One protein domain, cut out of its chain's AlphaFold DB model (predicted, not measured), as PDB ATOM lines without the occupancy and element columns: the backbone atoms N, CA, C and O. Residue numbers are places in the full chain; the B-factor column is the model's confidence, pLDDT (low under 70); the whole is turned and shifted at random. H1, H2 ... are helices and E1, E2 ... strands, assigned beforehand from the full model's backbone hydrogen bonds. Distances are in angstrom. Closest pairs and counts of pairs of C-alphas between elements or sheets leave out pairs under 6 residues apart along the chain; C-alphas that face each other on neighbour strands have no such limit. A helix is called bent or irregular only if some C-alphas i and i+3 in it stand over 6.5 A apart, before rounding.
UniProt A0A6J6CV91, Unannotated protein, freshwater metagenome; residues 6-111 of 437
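Overview. This is residues 6 to 111 of the 437 residues of the protein "Unannotated protein" of freshwater metagenome (UniProt A0A6J6CV91). A strongly twisted sheet of six strands forms the middle layer, with the long helix H2 packed along one face over E3 and the short helix H3 over the opposite face at the E6 and E5 end. A third helix, H1, packs beside H3 and only grazes the sheet. The printed part has 106 residues with three named helices and six named strands, in the order H1 E1 E2 H2 E3 E4 E5 H3 E6; the sheet, of order E2 E1 E3 E4 E6 E5, is mixed, and the class is mixed, helices and strands. The whole is compact and rounded, with a radius of gyration of the C-alphas of 12.1 A and spans of 33 by 29 by 27 A.

Along the chain. The sheet's strands are E2, residues 30 to 32; E1, 20 to 23; E3, 60 to 64, 13.3 A long; E4, 68 to 72, 12.7 A; E6, 105 to 110, 16.0 A; and E5, 81 to 84. C-alpha 110 is at (20.647, 110.081, 63.027). H2, residues 37 to 54, is 27.6 A long, with a kink of 31 degrees near residue 48; it is irregular, C-alphas 51 and 54 being 7.7 A apart. H1, residues 6 to 15, is 14.3 A long and begins at C-alpha 6 (11.138, 105.184, 64.796). H3, residues 87 to 93, is 10.0 A long.

Arrangement. E3 and E4 are a hairpin, antiparallel, with N 62 and O 70 at 2.9 A. E4 and E6 are antiparallel, with N 71 and O 106 at 2.8 A. E6 and the edge strand E5 are parallel, with N 109 and O 82 at 2.8 A. E1 is parallel to E3, with N 22 and O 61 at 2.9 A, and to the edge strand E2, with N 21 and O 30 at 2.8 A. H2 runs along the strands over E3 at a height over the sheet of 5.0 A; its closest C-alphas to E3 are Gly 48 and Gly 60, 4.1 A. E2, H2 and E3 form a split strand-helix-strand unit, two strands running the same way with E1 between them; its crossover is right-handed. H3 lies on the opposite face, at a height of 9.5 A. E5, H3 and E6 form a strand-helix-strand unit, its two strands parallel neighbours, with a right-handed crossover. H1 and H3 touch, closest at the C-alphas of Leu 9 and Leu 91, 6.9 A, at a shallow tilt of 24 degrees, the same way. Every O i to N i+4 pair is within hydrogen-bond range in H1 and H3, and 11 of 14 in H2.

Size, cuts and confidence. The two C-alphas farthest apart are those of His 53 and Thr 85, 33.8 A. The printed part has no cut, and the link from H3 to E6, 11 residues, is long. The mean pLDDT of the printed part is 93.4; residues 53 to 55 are under 70.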
ATOM      1  N   ALA A   6      11.157 105.257  63.331       96.12
ATOM      2  CA  ALA A   6      11.138 105.184  64.796       96.12
ATOM      3  C   ALA A   6      10.623 103.833  65.317       96.12
ATOM      4  O   ALA A   6      11.231 103.247  66.209       96.12
ATOM      5  N   THR A   7       9.524 103.317  64.750       95.69
ATOM      6  CA  THR A   7       8.959 102.026  65.182       95.69
ATOM      7  C   THR A   7       9.845 100.844  64.795       95.69
ATOM      8  O   THR A   7      10.007  99.925  65.589       95.69
ATOM      9  N   ALA A   8      10.483 100.879  63.620       96.12
ATOM     10  CA  ALA A   8      11.416  99.830  63.207       96.12
ATOM     11  C   ALA A   8      12.721  99.858  64.021       96.12
ATOM     12  O   ALA A   8      13.284  98.806  64.331       96.12
ATOM     13  N   LEU A   9      13.185 101.054  64.397       96.62
ATOM     14  CA  LEU A   9      14.290 101.228  65.331       96.62
ATOM     15  C   LEU A   9      13.931 100.634  66.696       96.62
ATOM     16  O   LEU A   9      14.681  99.808  67.201       96.62
ATOM     17  N   GLU A  10      12.772 100.984  67.258       96.12
ATOM     18  CA  GLU A  10      12.291 100.401  68.515       96.12
ATOM     19  C   GLU A  10      12.228  98.865  68.453       96.12
ATOM     20  O   GLU A  10      12.726  98.202  69.362       96.12
ATOM     21  N   GLU A  11      11.667  98.287  67.386       94.69
ATOM     22  CA  GLU A  11      11.622  96.830  67.180       94.69
ATOM     23  C   GLU A  11      13.024  96.203  67.257       94.69
ATOM     24  O   GLU A  11      13.217  95.183  67.927       94.69
ATOM     25  N   ARG A  12      14.024  96.822  66.610       94.31
ATOM     26  CA  ARG A  12      15.414  96.347  66.678       94.31
ATOM     27  C   ARG A  12      16.030  96.540  68.053       94.31
ATOM     28  O   ARG A  12      16.640  95.596  68.544       94.31
ATOM     29  N   LEU A  13      15.844  97.687  68.694       95.50
ATOM     30  CA  LEU A  13      16.355  97.935  70.042       95.50
ATOM     31  C   LEU A  13      15.803  96.911  71.041       95.50
ATOM     32  O   LEU A  13      16.573  96.302  71.778       95.50
ATOM     33  N   ARG A  14      14.500  96.615  70.990       93.88
ATOM     34  CA  ARG A  14      13.892  95.564  71.820       93.88
ATOM     35  C   ARG A  14      14.484  94.183  71.543       93.88
ATOM     36  O   ARG A  14      14.661  93.407  72.475       93.88
ATOM     37  N   SER A  15      14.831  93.877  70.289       91.25
ATOM     38  CA  SER A  15      15.519  92.619  69.950       91.25
ATOM     39  C   SER A  15      16.948  92.525  70.505       91.25
ATOM     40  O   SER A  15      17.459  91.421  70.648       91.25
ATOM     41  N   LEU A  16      17.560  93.664  70.850       92.38
ATOM     42  CA  LEU A  16      18.853  93.777  71.539       92.38
ATOM     43  C   LEU A  16      18.687  93.886  73.070       92.38
ATOM     44  O   LEU A  16      19.600  94.307  73.776       92.38
ATOM     45  N   GLY A  17      17.494  93.575  73.588       91.88
ATOM     46  CA  GLY A  17      17.174  93.620  75.014       91.88
ATOM     47  C   GLY A  17      16.876  95.016  75.567       91.88
ATOM     48  O   GLY A  17      16.552  95.124  76.745       91.88
ATOM     49  N   VAL A  18      16.943  96.084  74.762       94.31
ATOM     50  CA  VAL A  18      16.694  97.459  75.229       94.31
ATOM     51  C   VAL A  18      15.239  97.600  75.682       94.31
ATOM     52  O   VAL A  18      14.301  97.361  74.915       94.31
ATOM     53  N   GLN A  19      15.044  98.023  76.930       89.19
ATOM     54  CA  GLN A  19      13.715  98.216  77.525       89.19
ATOM     55  C   GLN A  19      13.348  99.694  77.672       89.19
ATOM     56  O   GLN A  19      12.169 100.054  77.566       89.19
ATOM     57  N   ARG A  20      14.361 100.540  77.875       94.88
ATOM     58  CA  ARG A  20      14.220 101.970  78.128       94.88
ATOM     59  C   ARG A  20      15.244 102.795  77.362       94.88
ATOM     60  O   ARG A  20      16.247 102.267  76.889       94.88
ATOM     61  N   VAL A  21      14.962 104.087  77.254       97.56
ATOM     62  CA  VAL A  21      15.858 105.094  76.690       97.56
ATOM     63  C   VAL A  21      16.025 106.260  77.664       97.56
ATOM     64  O   VAL A  21      15.046 106.739  78.247       97.56
ATOM     65  N   TYR A  22      17.266 106.711  77.823       98.25
ATOM     66  CA  TYR A  22      17.639 107.878  78.618       98.25
ATOM     67  C   TYR A  22      17.793 109.119  77.725       98.25
ATOM     68  O   TYR A  22      18.234 109.018  76.578       98.25
ATOM     69  N   GLY A  23      17.431 110.298  78.233       97.50
ATOM     70  CA  GLY A  23      17.520 111.554  77.481       97.50
ATOM     71  C   GLY A  23      16.215 111.898  76.765       97.50
ATOM     72  O   GLY A  23      15.233 112.254  77.414       97.50
ATOM     73  N   GLN A  24      16.183 111.821  75.433       96.25
ATOM     74  CA  GLN A  24      14.988 112.060  74.616       96.25
ATOM     75  C   GLN A  24      14.134 110.786  74.452       96.25
ATOM     76  O   GLN A  24      14.675 109.681  74.387       96.25
ATOM     77  N   PRO A  25      12.797 110.908  74.347       96.00
ATOM     78  CA  PRO A  25      11.926 109.753  74.156       96.00
ATOM     79  C   PRO A  25      12.083 109.151  72.754       96.00
ATOM     80  O   PRO A  25      12.255 109.870  71.768       96.00
ATOM     81  N   LEU A  26      11.931 107.829  72.654       94.44
ATOM     82  CA  LEU A  26      11.976 107.097  71.392       94.44
ATOM     83  C   LEU A  26      10.782 106.150  71.268       94.44
ATOM     84  O   LEU A  26      10.725 105.108  71.920       94.44
ATOM     85  N   ALA A  27       9.849 106.516  70.385       92.12
ATOM     86  CA  ALA A  27       8.645 105.744  70.088       92.12
ATOM     87  C   ALA A  27       7.892 105.323  71.370       92.12
ATOM     88  O   ALA A  27       7.446 106.206  72.104       92.12
ATOM     89  N   SER A  28       7.716 104.023  71.633       93.88
ATOM     90  CA  SER A  28       7.029 103.506  72.829       93.88
ATOM     91  C   SER A  28       7.939 102.810  73.849       93.88
ATOM     92  O   SER A  28       7.449 102.099  74.733       93.88
ATOM     93  N   LEU A  29       9.260 103.004  73.761       94.81
ATOM     94  CA  LEU A  29      10.177 102.565  74.817       94.81
ATOM     95  C   LEU A  29       9.883 103.301  76.127       94.81
ATOM     96  O   LEU A  29       9.442 104.453  76.119       94.81
ATOM     97  N   GLN A  30      10.142 102.639  77.260       96.19
ATOM     98  CA  GLN A  30      10.133 103.328  78.550       96.19
ATOM     99  C   GLN A  30      11.139 104.482  78.478       96.19
ATOM    100  O   GLN A  30      12.226 104.332  77.925       96.19
ATOM    101  N   HIS A  31      10.778 105.641  79.011       97.25
ATOM    102  CA  HIS A  31      11.582 106.848  78.875       97.25
ATOM    103  C   HIS A  31      11.955 107.391  80.247       97.25
ATOM    104  O   HIS A  31      11.093 107.522  81.114       97.25
ATOM    105  N   VAL A  32      13.238 107.701  80.416       97.69
ATOM    106  CA  VAL A  32      13.766 108.444  81.560       97.69
ATOM    107  C   VAL A  32      14.291 109.772  81.029       97.69
ATOM    108  O   VAL A  32      15.250 109.811  80.254       97.69
ATOM    109  N   ALA A  33      13.625 110.863  81.399       96.56
ATOM    110  CA  ALA A  33      14.044 112.200  81.007       96.56
ATOM    111  C   ALA A  33      15.320 112.577  81.768       96.56
ATOM    112  O   ALA A  33      15.317 112.618  82.994       96.56
ATOM    113  N   VAL A  34      16.397 112.842  81.030       96.94
ATOM    114  CA  VAL A  34      17.691 113.252  81.583       96.94
ATOM    115  C   VAL A  34      18.206 114.405  80.731       96.94
ATOM    116  O   VAL A  34      18.391 114.247  79.525       96.94
ATOM    117  N   GLU A  35      18.363 115.585  81.329       93.81
ATOM    118  CA  GLU A  35      18.770 116.787  80.589       93.81
ATOM    119  C   GLU A  35      20.276 116.809  80.307       93.81
ATOM    120  O   GLU A  35      20.688 117.211  79.218       93.81
ATOM    121  N   ASN A  36      21.085 116.347  81.267       96.19
ATOM    122  CA  ASN A  36      22.528 116.232  81.103       96.19
ATOM    123  C   ASN A  36      22.851 115.039  80.170       96.19
ATOM    124  O   ASN A  36      22.549 113.891  80.516       96.19
ATOM    125  N   PRO A  37      23.454 115.272  78.985       95.81
ATOM    126  CA  PRO A  37      23.763 114.202  78.040       95.81
ATOM    127  C   PRO A  37      24.775 113.189  78.585       95.81
ATOM    128  O   PRO A  37      24.663 112.010  78.254       95.81
ATOM    129  N   ASP A  38      25.711 113.615  79.432       95.25
ATOM    130  CA  ASP A  38      26.740 112.737  79.991       95.25
ATOM    131  C   ASP A  38      26.122 111.756  80.998       95.25
ATOM    132  O   ASP A  38      26.419 110.562  80.959       95.25
ATOM    133  N   LEU A  39      25.158 112.210  81.808       97.44
ATOM    134  CA  LEU A  39      24.391 111.323  82.692       97.44
ATOM    135  C   LEU A  39      23.502 110.357  81.909       97.44
ATOM    136  O   LEU A  39      23.379 109.193  82.281       97.44
ATOM    137  N   ALA A  40      22.885 110.814  80.814       97.81
ATOM    138  CA  ALA A  40      22.078 109.941  79.963       97.81
ATOM    139  C   ALA A  40      22.930 108.812  79.358       97.81
ATOM    140  O   ALA A  40      22.504 107.656  79.348       97.81
ATOM    141  N   VAL A  41      24.140 109.141  78.892       97.50
ATOM    142  CA  VAL A  41      25.132 108.176  78.396       97.50
ATOM    143  C   VAL A  41      25.566 107.218  79.501       97.50
ATOM    144  O   VAL A  41      25.516 106.009  79.293       97.50
ATOM    145  N   LEU A  42      25.919 107.728  80.682       97.62
ATOM    146  CA  LEU A  42      26.365 106.907  81.805       97.62
ATOM    147  C   LEU A  42      25.274 105.949  82.301       97.62
ATOM    148  O   LEU A  42      25.548 104.783  82.583       97.62
ATOM    149  N   LEU A  43      24.017 106.393  82.349       98.12
ATOM    150  CA  LEU A  43      22.886 105.528  82.683       98.12
ATOM    151  C   LEU A  43      22.660 104.446  81.623       98.12
ATOM    152  O   LEU A  43      22.402 103.299  81.978       98.12
ATOM    153  N   ALA A  44      22.803 104.771  80.335       97.56
ATOM    154  CA  ALA A  44      22.754 103.773  79.270       97.56
ATOM    155  C   ALA A  44      23.917 102.769  79.364       97.56
ATOM    156  O   ALA A  44      23.704 101.565  79.216       97.56
ATOM    157  N   ASP A  45      25.130 103.233  79.657       97.00
ATOM    158  CA  ASP A  45      26.286 102.368  79.878       97.00
ATOM    159  C   ASP A  45      26.041 101.405  81.049       97.00
ATOM    160  O   ASP A  45      26.238 100.194  80.910       97.00
ATOM    161  N   ALA A  46      25.574 101.934  82.185       96.94
ATOM    162  CA  ALA A  46      25.257 101.157  83.376       96.94
ATOM    163  C   ALA A  46      24.146 100.134  83.106       96.94
ATOM    164  O   ALA A  46      24.310  98.957  83.432       96.94
ATOM    165  N   ASP A  47      23.066 100.543  82.436       96.19
ATOM    166  CA  ASP A  47      21.928  99.685  82.099       96.19
ATOM    167  C   ASP A  47      22.321  98.497  81.210       96.19
ATOM    168  O   ASP A  47      21.965  97.347  81.488       96.19
ATOM    169  N   GLY A  48      23.136  98.731  80.178       95.38
ATOM    170  CA  GLY A  48      23.664  97.640  79.357       95.38
ATOM    171  C   GLY A  48      24.702  96.782  80.078       95.38
ATOM    172  O   GLY A  48      24.783  95.567  79.853       95.38
ATOM    173  N   ARG A  49      25.504  97.387  80.963       94.62
ATOM    174  CA  ARG A  49      26.544  96.667  81.703       94.62
ATOM    175  C   ARG A  49      25.940  95.682  82.698       94.62
ATOM    176  O   ARG A  49      26.389  94.539  82.718       94.62
ATOM    177  N   ILE A  50      24.920  96.078  83.461       93.69
ATOM    178  CA  ILE A  50      24.291  95.234  84.498       93.69
ATOM    179  C   ILE A  50      23.083  94.429  83.990       93.69
ATOM    180  O   ILE A  50      22.523  93.601  84.713       93.69
ATOM    181  N   GLY A  51      22.669  94.669  82.746       87.12
ATOM    182  CA  GLY A  51      21.380  94.234  82.222       87.12
ATOM    183  C   GLY A  51      21.277  92.829  81.650       87.12
ATOM    184  O   GLY A  51      20.196  92.430  81.235       87.12
ATOM    185  N   HIS A  52      22.360  92.060  81.620       77.31
ATOM    186  CA  HIS A  52      22.402  90.766  80.933       77.31
ATOM    187  C   HIS A  52      21.796  89.591  81.731       77.31
ATOM    188  O   HIS A  52      21.879  88.455  81.278       77.31
ATOM    189  N   HIS A  53      21.124  89.867  82.854       69.56
ATOM    190  CA  HIS A  53      20.649  88.868  83.818       69.56
ATOM    191  C   HIS A  53      19.480  87.977  83.363       69.56
ATOM    192  O   HIS A  53      19.070  87.048  84.060       69.56
ATOM    193  N   ASP A  54      18.889  88.281  82.212       69.12
ATOM    194  CA  ASP A  54      17.886  87.456  81.539       69.12
ATOM    195  C   ASP A  54      18.479  86.662  80.357       69.12
ATOM    196  O   ASP A  54      17.744  86.024  79.600       69.12
ATOM    197  N   GLY A  55      19.808  86.698  80.190       66.81
ATOM    198  CA  GLY A  55      20.529  86.066  79.089       66.81
ATOM    199  C   GLY A  55      20.370  86.777  77.742       66.81
ATOM    200  O   GLY A  55      20.747  86.210  76.719       66.81
ATOM    201  N   SER A  56      19.806  87.994  77.708       71.88
ATOM    202  CA  SER A  56      19.592  88.747  76.461       71.88
ATOM    203  C   SER A  56      20.843  89.442  75.918       71.88
ATOM    204  O   SER A  56      20.832  89.892  74.772       71.88
ATOM    205  N   GLY A  57      21.910  89.566  76.719       74.62
ATOM    206  CA  GLY A  57      23.070  90.386  76.354       74.62
ATOM    207  C   GLY A  57      22.699  91.862  76.160       74.62
ATOM    208  O   GLY A  57      23.257  92.522  75.286       74.62
ATOM    209  N   ARG A  58      21.732  92.357  76.950       88.75
ATOM    210  CA  ARG A  58      21.139  93.696  76.851       88.75
ATOM    211  C   ARG A  58      22.171  94.809  76.639       88.75
ATOM    212  O   ARG A  58      23.228  94.830  77.278       88.75
ATOM    213  N   LEU A  59      21.822  95.758  75.773       94.38
ATOM    214  CA  LEU A  59      22.444  97.082  75.692       94.38
ATOM    215  C   LEU A  59      21.536  98.114  76.368       94.38
ATOM    216  O   LEU A  59      20.311  97.985  76.324       94.38
ATOM    217  N   GLY A  60      22.121  99.143  76.970       96.62
ATOM    218  CA  GLY A  60      21.380 100.337  77.356       96.62
ATOM    219  C   GLY A  60      21.396 101.355  76.223       96.62
ATOM    220  O   GLY A  60      22.246 101.294  75.331       96.62
ATOM    221  N   ALA A  61      20.426 102.268  76.237       97.81
ATOM    222  CA  ALA A  61      20.221 103.223  75.156       97.81
ATOM    223  C   ALA A  61      20.028 104.647  75.675       97.81
ATOM    224  O   ALA A  61      19.184 104.885  76.536       97.81
ATOM    225  N   ALA A  62      20.739 105.606  75.087       98.06
ATOM    226  CA  ALA A  62      20.480 107.028  75.268       98.06
ATOM    227  C   ALA A  62      20.217 107.699  73.918       98.06
ATOM    228  O   ALA A  62      20.883 107.402  72.924       98.06
ATOM    229  N   LEU A  63      19.247 108.608  73.883       97.75
ATOM    230  CA  LEU A  63      18.966 109.448  72.724       97.75
ATOM    231  C   LEU A  63      19.215 110.908  73.106       97.75
ATOM    232  O   LEU A  63      18.511 111.470  73.938       97.75
ATOM    233  N   LEU A  64      20.231 111.521  72.505       96.50
ATOM    234  CA  LEU A  64      20.705 112.858  72.866       96.50
ATOM    235  C   LEU A  64      20.215 113.927  71.885       96.50
ATOM    236  O   LEU A  64      19.852 113.635  70.745       96.50
ATOM    237  N   ALA A  65      20.271 115.195  72.303       86.62
ATOM    238  CA  ALA A  65      20.031 116.331  71.418       86.62
ATOM    239  C   ALA A  65      21.113 116.416  70.319       86.62
ATOM    240  O   ALA A  65      22.301 116.314  70.606       86.62
ATOM    241  N   GLY A  66      20.707 116.615  69.059       81.50
ATOM    242  CA  GLY A  66      21.615 116.546  67.902       81.50
ATOM    243  C   GLY A  66      21.526 115.220  67.140       81.50
ATOM    244  O   GLY A  66      22.512 114.778  66.567       81.50
ATOM    245  N   PRO A  67      20.312 114.663  67.033       88.00
ATOM    246  CA  PRO A  67      19.938 113.294  67.428       88.00
ATOM    247  C   PRO A  67      21.073 112.257  67.366       88.00
ATOM    248  O   PRO A  67      21.365 111.687  66.312       88.00
ATOM    249  N   ILE A  68      21.678 111.969  68.520       96.94
ATOM    250  CA  ILE A  68      22.669 110.893  68.666       96.94
ATOM    251  C   ILE A  68      22.024 109.738  69.424       96.94
ATOM    252  O   ILE A  68      21.572 109.926  70.550       96.94
ATOM    253  N   LEU A  69      21.998 108.554  68.816       97.88
ATOM    254  CA  LEU A  69      21.656 107.309  69.493       97.88
ATOM    255  C   LEU A  69      22.940 106.650  69.997       97.88
ATOM    256  O   LEU A  69      23.774 106.212  69.204       97.88
ATOM    257  N   HIS A  70      23.072 106.576  71.313       97.75
ATOM    258  CA  HIS A  70      24.125 105.855  72.014       97.75
ATOM    259  C   HIS A  70      23.582 104.510  72.488       97.75
ATOM    260  O   HIS A  70      22.550 104.470  73.156       97.75
ATOM    261  N   LEU A  71      24.258 103.421  72.134       97.38
ATOM    262  CA  LEU A  71      23.963 102.068  72.600       97.38
ATOM    263  C   LEU A  71      25.216 101.478  73.219       97.38
ATOM    264  O   LEU A  71      26.261 101.457  72.572       97.38
ATOM    265  N   SER A  72      25.127 100.992  74.451       95.94
ATOM    266  CA  SER A  72      26.334 100.601  75.171       95.94
ATOM    267  C   SER A  72      26.091  99.565  76.253       95.94
ATOM    268  O   SER A  72      24.987  99.394  76.763       95.94
ATOM    269  N   SER A  73      27.167  98.861  76.578       94.12
ATOM    270  CA  SER A  73      27.343  98.058  77.791       94.12
ATOM    271  C   SER A  73      28.735  98.260  78.404       94.12
ATOM    272  O   SER A  73      29.161  97.467  79.243       94.12
ATOM    273  N   SER A  74      29.461  99.290  77.957       94.31
ATOM    274  CA  SER A  74      30.835  99.596  78.348       94.31
ATOM    275  C   SER A  74      30.896 101.007  78.932       94.31
ATOM    276  O   SER A  74      31.063 101.954  78.164       94.31
ATOM    277  N   PRO A  75      30.792 101.159  80.264       92.69
ATOM    278  CA  PRO A  75      31.012 102.434  80.948       92.69
ATOM    279  C   PRO A  75      32.315 103.102  80.516       92.69
ATOM    280  O   PRO A  75      33.371 102.463  80.515       92.69
ATOM    281  N   GLY A  76      32.211 104.352  80.058       86.00
ATOM    282  CA  GLY A  76      33.349 105.124  79.543       86.00
ATOM    283  C   GLY A  76      33.872 104.641  78.182       86.00
ATOM    284  O   GLY A  76      34.935 105.069  77.730       86.00
ATOM    285  N   GLY A  77      33.150 103.735  77.519       86.94
ATOM    286  CA  GLY A  77      33.507 103.201  76.214       86.94
ATOM    287  C   GLY A  77      33.382 104.260  75.123       86.94
ATOM    288  O   GLY A  77      32.343 104.902  74.966       86.94
ATOM    289  N   LEU A  78      34.437 104.418  74.328       86.81
ATOM    290  CA  LEU A  78      34.458 105.354  73.208       86.81
ATOM    291  C   LEU A  78      34.040 104.651  71.916       86.81
ATOM    292  O   LEU A  78      34.502 103.551  71.614       86.81
ATOM    293  N   ALA A  79      33.220 105.322  71.110       91.56
ATOM    294  CA  ALA A  79      32.860 104.865  69.775       91.56
ATOM    295  C   ALA A  79      32.953 106.014  68.764       91.56
ATOM    296  O   ALA A  79      32.559 107.143  69.073       91.56
ATOM    297  N   PRO A  80      33.448 105.762  67.539       93.44
ATOM    298  CA  PRO A  80      33.368 106.756  66.481       93.44
ATOM    299  C   PRO A  80      31.898 107.032  66.154       93.44
ATOM    300  O   PRO A  80      31.107 106.108  65.976       93.44
ATOM    301  N   LEU A  81      31.544 108.312  66.028       95.38
ATOM    302  CA  LEU A  81      30.190 108.708  65.662       95.38
ATOM    303  C   LEU A  81      29.914 108.350  64.194       95.38
ATOM    304  O   LEU A  81      30.419 108.998  63.273       95.38
ATOM    305  N   GLN A  82      29.098 107.323  63.971       96.44
ATOM    306  CA  GLN A  82      28.698 106.890  62.637       96.44
ATOM    307  C   GLN A  82      27.433 107.638  62.203       96.44
ATOM    308  O   GLN A  82      26.382 107.535  62.829       96.44
ATOM    309  N   ARG A  83      27.503 108.373  61.091       97.50
ATOM    310  CA  ARG A  83      26.317 108.990  60.479       97.50
ATOM    311  C   ARG A  83      25.495 107.928  59.750       97.50
ATOM    312  O   ARG A  83      26.050 107.180  58.949       97.50
ATOM    313  N   VAL A  84      24.189 107.906  59.994       97.25
ATOM    314  CA  VAL A  84      23.217 107.083  59.258       97.25
ATOM    315  C   VAL A  84      22.206 107.991  58.574       97.25
ATOM    316  O   VAL A  84      21.695 108.924  59.189       97.25
ATOM    317  N   THR A  85      21.948 107.737  57.292       97.12
ATOM    318  CA  THR A  85      21.147 108.620  56.422       97.12
ATOM    319  C   THR A  85      19.898 107.949  55.859       97.12
ATOM    320  O   THR A  85      19.105 108.574  55.159       97.12
ATOM    321  N   SER A  86      19.700 106.662  56.154       96.69
ATOM    322  CA  SER A  86      18.531 105.900  55.717       96.69
ATOM    323  C   SER A  86      18.115 104.847  56.743       96.69
ATOM    324  O   SER A  86      18.913 104.413  57.576       96.69
ATOM    325  N   ALA A  87      16.865 104.387  56.641       96.25
ATOM    326  CA  ALA A  87      16.339 103.314  57.481       96.25
ATOM    327  C   ALA A  87      17.170 102.023  57.377       96.25
ATOM    328  O   ALA A  87      17.428 101.373  58.383       96.25
ATOM    329  N   VAL A  88      17.621 101.658  56.172       96.56
ATOM    330  CA  VAL A  88      18.410 100.435  55.957       96.56
ATOM    331  C   VAL A  88      19.778 100.538  56.631       96.56
ATOM    332  O   VAL A  88      20.159  99.615  57.343       96.56
ATOM    333  N   GLU A  89      20.481 101.668  56.484       97.00
ATOM    334  CA  GLU A  89      21.776 101.897  57.150       97.00
ATOM    335  C   GLU A  89      21.660 101.826  58.676       97.00
ATOM    336  O   GLU A  89      22.511 101.224  59.331       97.00
ATOM    337  N   LEU A  90      20.593 102.410  59.231       97.19
ATOM    338  CA  LEU A  90      20.293 102.350  60.658       97.19
ATOM    339  C   LEU A  90      20.053 100.906  61.119       97.19
ATOM    340  O   LEU A  90      20.665 100.463  62.085       97.19
ATOM    341  N   LEU A  91      19.196 100.152  60.428       96.56
ATOM    342  CA  LEU A  91      18.893  98.765  60.797       96.56
ATOM    343  C   LEU A  91      20.113  97.845  60.627       96.56
ATOM    344  O   LEU A  91      20.318  96.956  61.451       96.56
ATOM    345  N   ASP A  92      20.948  98.084  59.612       96.31
ATOM    346  CA  ASP A  92      22.203  97.358  59.382       96.31
ATOM    347  C   ASP A  92      23.262  97.632  60.450       96.31
ATOM    348  O   ASP A  92      24.058  96.743  60.763       96.31
ATOM    349  N   ALA A  93      23.293  98.837  61.022       96.12
ATOM    350  CA  ALA A  93      24.163  99.151  62.154       96.12
ATOM    351  C   ALA A  93      23.777  98.369  63.428       96.12
ATOM    352  O   ALA A  93      24.608  98.198  64.315       96.12
ATOM    353  N   LEU A  94      22.545  97.849  63.496       95.50
ATOM    354  CA  LEU A  94      21.968  97.157  64.654       95.50
ATOM    355  C   LEU A  94      21.854  95.632  64.471       95.50
ATOM    356  O   LEU A  94      21.117  94.977  65.211       95.50
ATOM    357  N   VAL A  95      22.506  95.043  63.463       93.19
ATOM    358  CA  VAL A  95      22.471  93.581  63.241       93.19
ATOM    359  C   VAL A  95      23.339  92.830  64.244       93.19
ATOM    360  O   VAL A  95      22.880  91.837  64.801       93.19
ATOM    361  N   ASP A  96      24.554  93.321  64.465       89.94
ATOM    362  CA  ASP A  96      25.535  92.777  65.407       89.94
ATOM    363  C   ASP A  96      26.366  93.943  65.975       89.94
ATOM    364  O   ASP A  96      27.513  94.155  65.572       89.94
ATOM    365  N   PRO A  97      25.741  94.829  66.775       93.38
ATOM    366  CA  PRO A  97      26.422  96.012  67.279       93.38
ATOM    367  C   PRO A  97      27.501  95.633  68.313       93.38
ATOM    368  O   PRO A  97      27.377  94.612  68.998       93.38
ATOM    369  N   PRO A  98      28.539  96.475  68.488       92.50
ATOM    370  CA  PRO A  98      29.434  96.383  69.638       92.50
ATOM    371  C   PRO A  98      28.650  96.267  70.947       92.50
ATOM    372  O   PRO A  98      27.588  96.870  71.099       92.50
ATOM    373  N   GLY A  99      29.174  95.490  71.891       90.25
ATOM    374  CA  GLY A  99      28.493  95.231  73.154       90.25
ATOM    375  C   GLY A  99      27.745  93.903  73.203       90.25
ATOM    376  O   GLY A  99      27.504  93.414  74.296       90.25
ATOM    377  N   MET A 100      27.386  93.262  72.084       88.44
ATOM    378  CA  MET A 100      26.600  92.017  72.159       88.44
ATOM    379  C   MET A 100      27.369  90.865  72.814       88.44
ATOM    380  O   MET A 100      26.887  90.275  73.781       88.44
ATOM    381  N   LEU A 101      28.574  90.563  72.322       88.06
ATOM    382  CA  LEU A 101      29.387  89.476  72.869       88.06
ATOM    383  C   LEU A 101      30.225  89.921  74.065       88.06
ATOM    384  O   LEU A 101      30.168  89.294  75.109       88.06
ATOM    385  N   VAL A 102      30.997  90.992  73.924       91.31
ATOM    386  CA  VAL A 102      31.809  91.599  74.991       91.31
ATOM    387  C   VAL A 102      31.379  93.054  75.161       91.31
ATOM    388  O   VAL A 102      30.827  93.597  74.198       91.31
ATOM    389  N   PRO A 103      31.590  93.678  76.338       93.56
ATOM    390  CA  PRO A 103      31.260  95.082  76.555       93.56
ATOM    391  C   PRO A 103      31.745  95.982  75.413       93.56
ATOM    392  O   PRO A 103      32.843  95.821  74.886       93.56
ATOM    393  N   GLY A 104      30.894  96.913  74.996       95.06
ATOM    394  CA  GLY A 104      31.204  97.812  73.893       95.06
ATOM    395  C   GLY A 104      30.143  98.879  73.685       95.06
ATOM    396  O   GLY A 104      29.065  98.816  74.285       95.06
ATOM    397  N   THR A 105      30.481  99.829  72.816       96.19
ATOM    398  CA  THR A 105      29.711 101.050  72.566       96.19
ATOM    399  C   THR A 105      29.497 101.260  71.069       96.19
ATOM    400  O   THR A 105      30.401 101.056  70.256       96.19
ATOM    401  N   LEU A 106      28.302 101.717  70.707       97.12
ATOM    402  CA  LEU A 106      27.922 102.177  69.380       97.12
ATOM    403  C   LEU A 106      27.298 103.571  69.490       97.12
ATOM    404  O   LEU A 106      26.342 103.767  70.235       97.12
ATOM    405  N   ALA A 107      27.789 104.518  68.693       97.31
ATOM    406  CA  ALA A 107      27.235 105.865  68.603       97.31
ATOM    407  C   ALA A 107      26.800 106.173  67.165       97.31
ATOM    408  O   ALA A 107      27.608 106.133  66.232       97.31
ATOM    409  N   LEU A 108      25.521 106.504  66.985       98.06
ATOM    410  CA  LEU A 108      24.917 106.800  65.690       98.06
ATOM    411  C   LEU A 108      24.396 108.235  65.654       98.06
ATOM    412  O   LEU A 108      23.541 108.604  66.451       98.06
ATOM    413  N   HIS A 109      24.852 109.031  64.690       97.88
ATOM    414  CA  HIS A 109      24.229 110.313  64.366       97.88
ATOM    415  C   HIS A 109      23.097 110.085  63.362       97.88
ATOM    416  O   HIS A 109      23.344 109.662  62.227       97.88
ATOM    417  N   LEU A 110      21.862 110.349  63.792       97.38
ATOM    418  CA  LEU A 110      20.647 110.081  63.027       97.38
ATOM    419  C   LEU A 110      20.338 111.248  62.081       97.38
ATOM    420  O   LEU A 110      19.579 112.157  62.406       97.38
ATOM    421  N   ASP A 111      20.911 111.215  60.883       96.88
ATOM    422  CA  ASP A 111      20.656 112.200  59.828       96.88
ATOM    423  C   ASP A 111      19.522 111.734  58.905       96.88
ATOM    424  O   ASP A 111      19.696 111.506  57.709       96.88
TER     425      ASP A 111